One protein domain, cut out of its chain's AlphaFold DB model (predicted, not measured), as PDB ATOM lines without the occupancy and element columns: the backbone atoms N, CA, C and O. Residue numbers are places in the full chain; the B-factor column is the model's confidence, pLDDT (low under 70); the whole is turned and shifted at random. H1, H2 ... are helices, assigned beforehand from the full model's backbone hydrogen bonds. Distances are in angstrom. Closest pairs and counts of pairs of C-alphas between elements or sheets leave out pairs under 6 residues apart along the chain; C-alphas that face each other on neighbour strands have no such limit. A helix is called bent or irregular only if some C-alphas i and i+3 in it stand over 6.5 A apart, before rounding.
ATOM      1  N   THR A 328      19.841  15.933 -67.869       72.88
ATOM      2  CA  THR A 328      20.955  15.340 -68.623       72.88
ATOM      3  C   THR A 328      20.807  13.828 -68.787       72.88
ATOM      4  O   THR A 328      20.687  13.351 -69.904       72.88
ATOM      5  N   VAL A 329      20.671  13.093 -67.680       68.62
ATOM      6  CA  VAL A 329      20.530  11.627 -67.678       68.62
ATOM      7  C   VAL A 329      19.270  11.192 -68.427       68.62
ATOM      8  O   VAL A 329      19.268  10.191 -69.132       68.62
ATOM      9  N   LYS A 330      18.182  11.963 -68.306       79.12
ATOM     10  CA  LYS A 330      16.962  11.732 -69.088       79.12
ATOM     11  C   LYS A 330      17.224  11.851 -70.595       79.12
ATOM     12  O   LYS A 330      16.686  11.047 -71.352       79.12
ATOM     13  N   GLY A 331      17.977  12.869 -71.013       79.31
ATOM     14  CA  GLY A 331      18.343  13.082 -72.413       79.31
ATOM     15  C   GLY A 331      19.117  11.892 -72.971       79.31
ATOM     16  O   GLY A 331      18.714  11.353 -73.995       79.31
ATOM     17  N   ASP A 332      20.123  11.424 -72.232       80.06
ATOM     18  CA  ASP A 332      20.975  10.301 -72.637       80.06
ATOM     19  C   ASP A 332      20.157   9.021 -72.892       80.06
ATOM     20  O   ASP A 332      20.292   8.400 -73.944       80.06
ATOM     21  N   TYR A 333      19.223   8.676 -71.994       75.88
ATOM     22  CA  TYR A 333      18.348   7.508 -72.173       75.88
ATOM     23  C   TYR A 333      17.421   7.614 -73.388       75.88
ATOM     24  O   TYR A 333      17.154   6.614 -74.053       75.88
ATOM     25  N   ILE A 334      16.895   8.811 -73.667       82.94
ATOM     26  CA  ILE A 334      16.044   9.029 -74.842       82.94
ATOM     27  C   ILE A 334      16.884   8.889 -76.112       82.94
ATOM     28  O   ILE A 334      16.461   8.211 -77.042       82.94
ATOM     29  N   SER A 335      18.077   9.486 -76.140       85.19
ATOM     30  CA  SER A 335      18.995   9.389 -77.274       85.19
ATOM     31  C   SER A 335      19.423   7.948 -77.548       85.19
ATOM     32  O   SER A 335      19.436   7.538 -78.705       85.19
ATOM     33  N   GLU A 336      19.707   7.163 -76.508       85.81
ATOM     34  CA  GLU A 336      20.046   5.744 -76.641       85.81
ATOM     35  C   GLU A 336      18.864   4.933 -77.197       85.81
ATOM     36  O   GLU A 336      19.025   4.205 -78.175       85.81
ATOM     37  N   LEU A 337      17.652   5.127 -76.660       81.50
ATOM     38  CA  LEU A 337      16.443   4.459 -77.157       81.50
ATOM     39  C   LEU A 337      16.151   4.808 -78.624       81.50
ATOM     40  O   LEU A 337      15.829   3.926 -79.418       81.50
ATOM     41  N   VAL A 338      16.267   6.086 -78.994       86.81
ATOM     42  CA  VAL A 338      16.078   6.545 -80.377       86.81
ATOM     43  C   VAL A 338      17.156   5.968 -81.293       86.81
ATOM     44  O   VAL A 338      16.834   5.543 -82.401       86.81
ATOM     45  N   GLY A 339      18.408   5.900 -80.835       86.19
ATOM     46  CA  GLY A 339      19.506   5.286 -81.578       86.19
ATOM     47  C   GLY A 339      19.248   3.811 -81.886       86.19
ATOM     48  O   GLY A 339      19.435   3.377 -83.021       86.19
ATOM     49  N   GLU A 340      18.748   3.047 -80.915       84.00
ATOM     50  CA  GLU A 340      18.392   1.639 -81.124       84.00
ATOM     51  C   GLU A 340      17.180   1.468 -82.050       84.00
ATOM     52  O   GLU A 340      17.198   0.611 -82.935       84.00
ATOM     53  N   LEU A 341      16.152   2.313 -81.919       83.25
ATOM     54  CA  LEU A 341      15.018   2.311 -82.849       83.25
ATOM     55  C   LEU A 341      15.467   2.631 -84.280       83.25
ATOM     56  O   LEU A 341      15.027   1.972 -85.220       83.25
ATOM     57  N   TYR A 342      16.375   3.592 -84.450       85.69
ATOM     58  CA  TYR A 342      16.912   3.959 -85.756       85.69
ATOM     59  C   TYR A 342      17.666   2.798 -86.410       85.69
ATOM     60  O   TYR A 342      17.383   2.480 -87.559       85.69
ATOM     61  N   LYS A 343      18.531   2.092 -85.670       85.88
ATOM     62  CA  LYS A 343      19.264   0.914 -86.179       85.88
ATOM     63  C   LYS A 343      18.347  -0.210 -86.672       85.88
ATOM     64  O   LYS A 343      18.739  -0.989 -87.536       85.88
ATOM     65  N   VAL A 344      17.142  -0.327 -86.115       81.19
ATOM     66  CA  VAL A 344      16.142  -1.313 -86.562       81.19
ATOM     67  C   VAL A 344      15.434  -0.851 -87.836       81.19
ATOM     68  O   VAL A 344      15.095  -1.681 -88.678       81.19
ATOM     69  N   VAL A 345      15.216   0.456 -87.987       79.38
ATOM     70  CA  VAL A 345      14.478   1.041 -89.116       79.38
ATOM     71  C   VAL A 345      15.374   1.311 -90.328       79.38
ATOM     72  O   VAL A 345      14.924   1.151 -91.458       79.38
ATOM     73  N   GLU A 346      16.640   1.672 -90.122       86.69
ATOM     74  CA  GLU A 346      17.605   2.025 -91.173       86.69
ATOM     75  C   GLU A 346      17.750   0.941 -92.263       86.69
ATOM     76  O   GLU A 346      17.647   1.277 -93.447       86.69
ATOM     77  N   PRO A 347      17.874  -0.362 -91.937       84.25
ATOM     78  CA  PRO A 347      18.017  -1.403 -92.955       84.25
ATOM     79  C   PRO A 347      16.760  -1.630 -93.801       84.25
ATOM     80  O   PRO A 347      16.846  -2.274 -94.843       84.25
ATOM     81  N   LEU A 348      15.594  -1.135 -93.367       74.88
ATOM     82  CA  LEU A 348      14.332  -1.328 -94.084       74.88
ATOM     83  C   LEU A 348      14.226  -0.450 -95.338       74.88
ATOM     84  O   LEU A 348      13.293  -0.650 -96.110       74.88
ATOM     85  N   GLN A 349      15.144   0.510 -95.538       82.56
ATOM     86  CA  GLN A 349      15.094   1.498 -96.628       82.56
ATOM     87  C   GLN A 349      13.678   2.061 -96.838       82.56
ATOM     88  O   GLN A 349      13.190   2.182 -97.961       82.56
ATOM     89  N   ALA A 350      12.995   2.346 -95.726       80.31
ATOM     90  CA  ALA A 350      11.606   2.764 -95.737       80.31
ATOM     91  C   ALA A 350      11.458   4.061 -96.544       80.31
ATOM     92  O   ALA A 350      12.148   5.051 -96.288       80.31
ATOM     93  N   ASP A 351      10.541   4.064 -97.510       85.12
ATOM     94  CA  ASP A 351      10.160   5.289 -98.200       85.12
ATOM     95  C   ASP A 351       9.530   6.287 -97.210       85.12
ATOM     96  O   ASP A 351       9.086   5.927 -96.113       85.12
ATOM     97  N   ALA A 352       9.470   7.566 -97.591       86.75
ATOM     98  CA  ALA A 352       8.939   8.623 -96.724       86.75
ATOM     99  C   ALA A 352       7.537   8.288 -96.174       86.75
ATOM    100  O   ALA A 352       7.222   8.587 -95.023       86.75
ATOM    101  N   LYS A 353       6.722   7.598 -96.982       86.19
ATOM    102  CA  LYS A 353       5.373   7.161 -96.622       86.19
ATOM    103  C   LYS A 353       5.372   6.054 -95.565       86.19
ATOM    104  O   LYS A 353       4.527   6.059 -94.671       86.19
ATOM    105  N   THR A 354       6.296   5.100 -95.641       79.25
ATOM    106  CA  THR A 354       6.459   4.057 -94.620       79.25
ATOM    107  C   THR A 354       7.003   4.642 -93.321       79.25
ATOM    108  O   THR A 354       6.521   4.280 -92.249       79.25
ATOM    109  N   LEU A 355       7.922   5.609 -93.397       82.38
ATOM    110  CA  LEU A 355       8.430   6.313 -92.219       82.38
ATOM    111  C   LEU A 355       7.314   7.082 -91.488       82.38
ATOM    112  O   LEU A 355       7.199   6.991 -90.269       82.38
ATOM    113  N   GLU A 356       6.443   7.777 -92.224       84.06
ATOM    114  CA  GLU A 356       5.291   8.501 -91.664       84.06
ATOM    115  C   GLU A 356       4.304   7.561 -90.951       84.06
ATOM    116  O   GLU A 356       3.829   7.848 -89.846       84.06
ATOM    117  N   ARG A 357       4.039   6.390 -91.544       81.62
ATOM    118  CA  ARG A 357       3.216   5.340 -90.923       81.62
ATOM    119  C   ARG A 357       3.860   4.789 -89.655       81.62
ATOM    120  O   ARG A 357       3.164   4.583 -88.664       81.62
ATOM    121  N   LEU A 358       5.176   4.583 -89.670       82.62
ATOM    122  CA  LEU A 358       5.925   4.077 -88.524       82.62
ATOM    123  C   LEU A 358       5.914   5.079 -87.368       82.62
ATOM    124  O   LEU A 358       5.607   4.696 -86.242       82.62
ATOM    125  N   VAL A 359       6.162   6.363 -87.643       86.00
ATOM    126  CA  VAL A 359       6.069   7.441 -86.644       86.00
ATOM    127  C   VAL A 359       4.660   7.515 -86.053       86.00
ATOM    128  O   VAL A 359       4.514   7.643 -84.841       86.00
ATOM    129  N   SER A 360       3.625   7.359 -86.884       84.94
ATOM    130  CA  SER A 360       2.227   7.362 -86.431       84.94
ATOM    131  C   SER A 360       1.871   6.151 -85.554       84.94
ATOM    132  O   SER A 360       1.028   6.265 -84.667       84.94
ATOM    133  N   ALA A 361       2.509   4.996 -85.772       84.31
ATOM    134  CA  ALA A 361       2.285   3.769 -85.000       84.31
ATOM    135  C   ALA A 361       3.179   3.651 -83.747       84.31
ATOM    136  O   ALA A 361       2.866   2.888 -82.828       84.31
ATOM    137  N   LEU A 362       4.284   4.402 -83.689       84.69
ATOM    138  CA  LEU A 362       5.298   4.304 -82.639       84.69
ATOM    139  C   LEU A 362       4.748   4.506 -81.211       84.69
ATOM    140  O   LEU A 362       5.120   3.714 -80.341       84.69
ATOM    141  N   PRO A 363       3.838   5.462 -80.927       87.31
ATOM    142  CA  PRO A 363       3.303   5.642 -79.577       87.31
ATOM    143  C   PRO A 363       2.557   4.411 -79.044       87.31
ATOM    144  O   PRO A 363       2.695   4.065 -77.870       87.31
ATOM    145  N   GLU A 364       1.801   3.717 -79.900       85.38
ATOM    146  CA  GLU A 364       1.064   2.503 -79.525       85.38
ATOM    147  C   GLU A 364       2.004   1.300 -79.350       85.38
ATOM    148  O   GLU A 364       1.846   0.503 -78.419       85.38
ATOM    149  N   LEU A 365       3.057   1.207 -80.169       83.31
ATOM    150  CA  LEU A 365       4.118   0.212 -79.991       83.31
ATOM    151  C   LEU A 365       4.860   0.422 -78.664       83.31
ATOM    152  O   LEU A 365       5.009  -0.520 -77.888       83.31
ATOM    153  N   LEU A 366       5.246   1.658 -78.340       86.62
ATOM    154  CA  LEU A 366       5.882   1.994 -77.064       86.62
ATOM    155  C   LEU A 366       4.948   1.748 -75.874       86.62
ATOM    156  O   LEU A 366       5.395   1.269 -74.830       86.62
ATOM    157  N   LYS A 367       3.646   2.016 -76.028       87.44
ATOM    158  CA  LYS A 367       2.631   1.714 -75.012       87.44
ATOM    159  C   LYS A 367       2.531   0.211 -74.750       87.44
ATOM    160  O   LYS A 367       2.597  -0.204 -73.594       87.44
ATOM    161  N   SER A 368       2.409  -0.605 -75.797       83.75
ATOM    162  CA  SER A 368       2.325  -2.066 -75.662       83.75
ATOM    163  C   SER A 368       3.610  -2.666 -75.080       83.75
ATOM    164  O   SER A 368       3.545  -3.498 -74.171       83.75
ATOM    165  N   PHE A 369       4.776  -2.170 -75.501       84.25
ATOM    166  CA  PHE A 369       6.063  -2.558 -74.934       84.25
ATOM    167  C   PHE A 369       6.140  -2.222 -73.437       84.25
ATOM    168  O   PHE A 369       6.436  -3.096 -72.620       84.25
ATOM    169  N   ALA A 370       5.783  -0.996 -73.044       87.31
ATOM    170  CA  ALA A 370       5.744  -0.588 -71.640       87.31
ATOM    171  C   ALA A 370       4.818  -1.495 -70.810       87.31
ATOM    172  O   ALA A 370       5.207  -1.962 -69.740       87.31
ATOM    173  N   LEU A 371       3.624  -1.817 -71.316       86.56
ATOM    174  CA  LEU A 371       2.692  -2.720 -70.635       86.56
ATOM    175  C   LEU A 371       3.261  -4.135 -70.466       86.56
ATOM    176  O   LEU A 371       3.070  -4.737 -69.410       86.56
ATOM    177  N   SER A 372       4.018  -4.643 -71.443       86.69
ATOM    178  CA  SER A 372       4.667  -5.958 -71.331       86.69
ATOM    179  C   SER A 372       5.735  -6.000 -70.228       86.69
ATOM    180  O   SER A 372       5.879  -7.008 -69.536       86.69
ATOM    181  N   LEU A 373       6.417  -4.876 -69.975       83.06
ATOM    182  CA  LEU A 373       7.348  -4.720 -68.855       83.06
ATOM    183  C   LEU A 373       6.637  -4.583 -67.498       83.06
ATOM    184  O   LEU A 373       7.259  -4.795 -66.461       83.06
ATOM    185  N   GLY A 374       5.353  -4.224 -67.468       83.88
ATOM    186  CA  GLY A 374       4.593  -3.918 -66.251       83.88
ATOM    187  C   GLY A 374       3.899  -5.104 -65.570       83.88
ATOM    188  O   GLY A 374       3.144  -4.880 -64.625       83.88
ATOM    189  N   GLY A 375       4.112  -6.342 -66.032       87.56
ATOM    190  CA  GLY A 375       3.377  -7.522 -65.560       87.56
ATOM    191  C   GLY A 375       3.521  -7.845 -64.054       87.56
ATOM    192  O   GLY A 375       4.443  -7.360 -63.394       87.56
ATOM    193  N   PRO A 376       2.650  -8.706 -63.486       82.44
ATOM    194  CA  PRO A 376       2.631  -9.024 -62.049       82.44
ATOM    195  C   PRO A 376       3.938  -9.630 -61.519       82.44
ATOM    196  O   PRO A 376       4.306  -9.411 -60.368       82.44
ATOM    197  N   SER A 377       4.656 -10.366 -62.369       81.38
ATOM    198  CA  SER A 377       5.954 -10.987 -62.074       81.38
ATOM    199  C   SER A 377       7.146 -10.057 -62.314       81.38
ATOM    200  O   SER A 377       8.299 -10.463 -62.174       81.38
ATOM    201  N   SER A 378       6.893  -8.812 -62.710       86.50
ATOM    202  CA  SER A 378       7.946  -7.922 -63.155       86.50
ATOM    203  C   SER A 378       8.808  -7.411 -61.998       86.50
ATOM    204  O   SER A 378       8.346  -7.228 -60.869       86.50
ATOM    205  N   THR A 379      10.089  -7.170 -62.265       87.00
ATOM    206  CA  THR A 379      11.018  -6.624 -61.267       87.00
ATOM    207  C   THR A 379      10.776  -5.126 -61.067       87.00
ATOM    208  O   THR A 379      10.172  -4.462 -61.907       87.00
ATOM    209  N   GLN A 380      11.275  -4.549 -59.966       79.31
ATOM    210  CA  GLN A 380      11.163  -3.099 -59.751       79.31
ATOM    211  C   GLN A 380      11.804  -2.299 -60.894       79.31
ATOM    212  O   GLN A 380      11.208  -1.336 -61.359       79.31
ATOM    213  N   LYS A 381      12.956  -2.754 -61.406       77.12
ATOM    214  CA  LYS A 381      13.650  -2.110 -62.529       77.12
ATOM    215  C   LYS A 381      12.780  -2.066 -63.786       77.12
ATOM    216  O   LYS A 381      12.676  -1.026 -64.419       77.12
ATOM    217  N   HIS A 382      12.119  -3.170 -64.128       80.38
ATOM    218  CA  HIS A 382      11.209  -3.210 -65.274       80.38
ATOM    219  C   HIS A 382       9.995  -2.292 -65.089       80.38
ATOM    220  O   HIS A 382       9.571  -1.646 -66.042       80.38
ATOM    221  N   ARG A 383       9.462  -2.187 -63.866       84.88
ATOM    222  CA  ARG A 383       8.384  -1.237 -63.557       84.88
ATOM    223  C   ARG A 383       8.844   0.213 -63.693       84.88
ATOM    224  O   ARG A 383       8.102   1.023 -64.235       84.88
ATOM    225  N   ASP A 384      10.066   0.528 -63.273       80.19
ATOM    226  CA  ASP A 384      10.640   1.869 -63.426       80.19
ATOM    227  C   ASP A 384      10.843   2.224 -64.913       80.19
ATOM    228  O   ASP A 384      10.505   3.331 -65.334       80.19
ATOM    229  N   VAL A 385      11.311   1.270 -65.729       80.62
ATOM    230  CA  VAL A 385      11.434   1.427 -67.192       80.62
ATOM    231  C   VAL A 385      10.063   1.580 -67.855       80.62
ATOM    232  O   VAL A 385       9.884   2.466 -68.684       80.62
ATOM    233  N   MET A 386       9.070   0.778 -67.461       88.25
ATOM    234  CA  MET A 386       7.688   0.906 -67.938       88.25
ATOM    235  C   MET A 386       7.146   2.318 -67.699       88.25
ATOM    236  O   MET A 386       6.635   2.944 -68.625       88.25
ATOM    237  N   VAL A 387       7.316   2.849 -66.484       84.44
ATOM    238  CA  VAL A 387       6.883   4.209 -66.133       84.44
ATOM    239  C   VAL A 387       7.643   5.254 -66.948       84.44
ATOM    240  O   VAL A 387       7.039   6.222 -67.410       84.44
ATOM    241  N   PHE A 388       8.949   5.065 -67.150       84.69
ATOM    242  CA  PHE A 388       9.770   5.965 -67.956       84.69
ATOM    243  C   PHE A 388       9.280   6.041 -69.407       84.69
ATOM    244  O   PHE A 388       9.019   7.137 -69.901       84.69
ATOM    245  N   ILE A 389       9.085   4.891 -70.057       84.69
ATOM    246  CA  ILE A 389       8.598   4.807 -71.441       84.69
ATOM    247  C   ILE A 389       7.187   5.376 -71.533       84.69
ATOM    248  O   ILE A 389       6.910   6.206 -72.390       84.69
ATOM    249  N   HIS A 390       6.302   5.014 -70.602       83.75
ATOM    250  CA  HIS A 390       4.946   5.548 -70.580       83.75
ATOM    251  C   HIS A 390       4.946   7.082 -70.458       83.75
ATOM    252  O   HIS A 390       4.143   7.753 -71.096       83.75
ATOM    253  N   LYS A 391       5.868   7.670 -69.694       85.56
ATOM    254  CA  LYS A 391       5.963   9.125 -69.520       85.56
ATOM    255  C   LYS A 391       6.584   9.864 -70.716       85.56
ATOM    256  O   LYS A 391       6.388  11.076 -70.828       85.56
ATOM    257  N   HIS A 392       7.369   9.184 -71.547       79.31
ATOM    258  CA  HIS A 392       8.205   9.801 -72.587       79.31
ATOM    259  C   HIS A 392       7.958   9.279 -74.009       79.31
ATOM    260  O   HIS A 392       8.740   9.609 -74.896       79.31
ATOM    261  N   ARG A 393       6.897   8.492 -74.211       77.75
ATOM    262  CA  ARG A 393       6.406   8.078 -75.531       77.75
ATOM    263  C   ARG A 393       5.778   9.219 -76.324       77.75
ATOM    264  O   ARG A 393       5.254  10.158 -75.678       77.75
TER     265      ARG A 393
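Overview. This is residues 328 to 393 of the 393 residues of the protein "C2H2-type domain-containing protein" of Penicilliopsis zonata CBS 506.65 (UniProt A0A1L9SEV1). One long bent helix, H2, runs along one side of the domain, and its second arm, H2b, makes a helical hairpin with H3, which folds back beside it. At the other end of H2, past the turn at residues 349 to 351, H1 slants away from the first arm, H2a, as one leg of a loose V that leaves space between the legs. The printed part has 66 residues with three named helices, in the order H1, H2, H3, and no named strand; the class is all helix. The whole is loose, with a radius of gyration of the C-alphas of 13.5 A, and spans 39 by 27 by 18 A.

Along the chain. H2, residues 352 to 373, is the longest helix by residues. By its hydrogen bonds it was assigned as one helix, but it is bent: C-alphas 360 and 363 are 7.1 A apart. Its arm H2a, residues 352 to 360, begins at C-alpha 352, (8.939, 8.623, -96.724), and is 12.4 A long from first to last C-alpha. Its arm H2b, residues 363 to 373, is 15.4 A long; residues 361 and 362 belong to neither arm. H3, residues 380 to 392, is 18.4 A long and ends at C-alpha 392, (8.205, 9.801, -72.587). H1, residues 328 to 348, is 31.1 A long and begins at C-alpha 328, (20.955, 15.340, -68.623). H1 is only just irregular: C-alphas 344 and 347 are 6.7 A apart.

Arrangement. The lines of H2a and H2b stand at a steep tilt of 48 degrees. H2b and H3 touch, with 15 pairs of C-alphas within 8 A; their closest C-alphas, those of Ala 370 and Met 386, are 4.4 A apart. They form a helical hairpin and run opposite ways at a shallow tilt of 11 degrees, 10.1 A from centre to centre. H2a and H3 are apart. H1 touches no helix, but H1 and H3 are near each other, with 7 pairs of C-alphas within 10 A. H1 is apart from H2a and from H2b. In H2a, H2b and H3 every O i to N i+4 pair is within hydrogen-bond range; in H1 it is 15 of 17.

Size, cuts and confidence. The two C-alphas farthest apart, those of Ala 352 and Ser 377, are 39.9 A apart. The printed part has no cut and ends at Arg 393, the chain's last residue. The link from H1 to H2 is tight, with 3 residues, and the link from H2 to H3 is short, with 6. The mean pLDDT of the printed part is 83.1, and one printed residue, Val 329, is under 70.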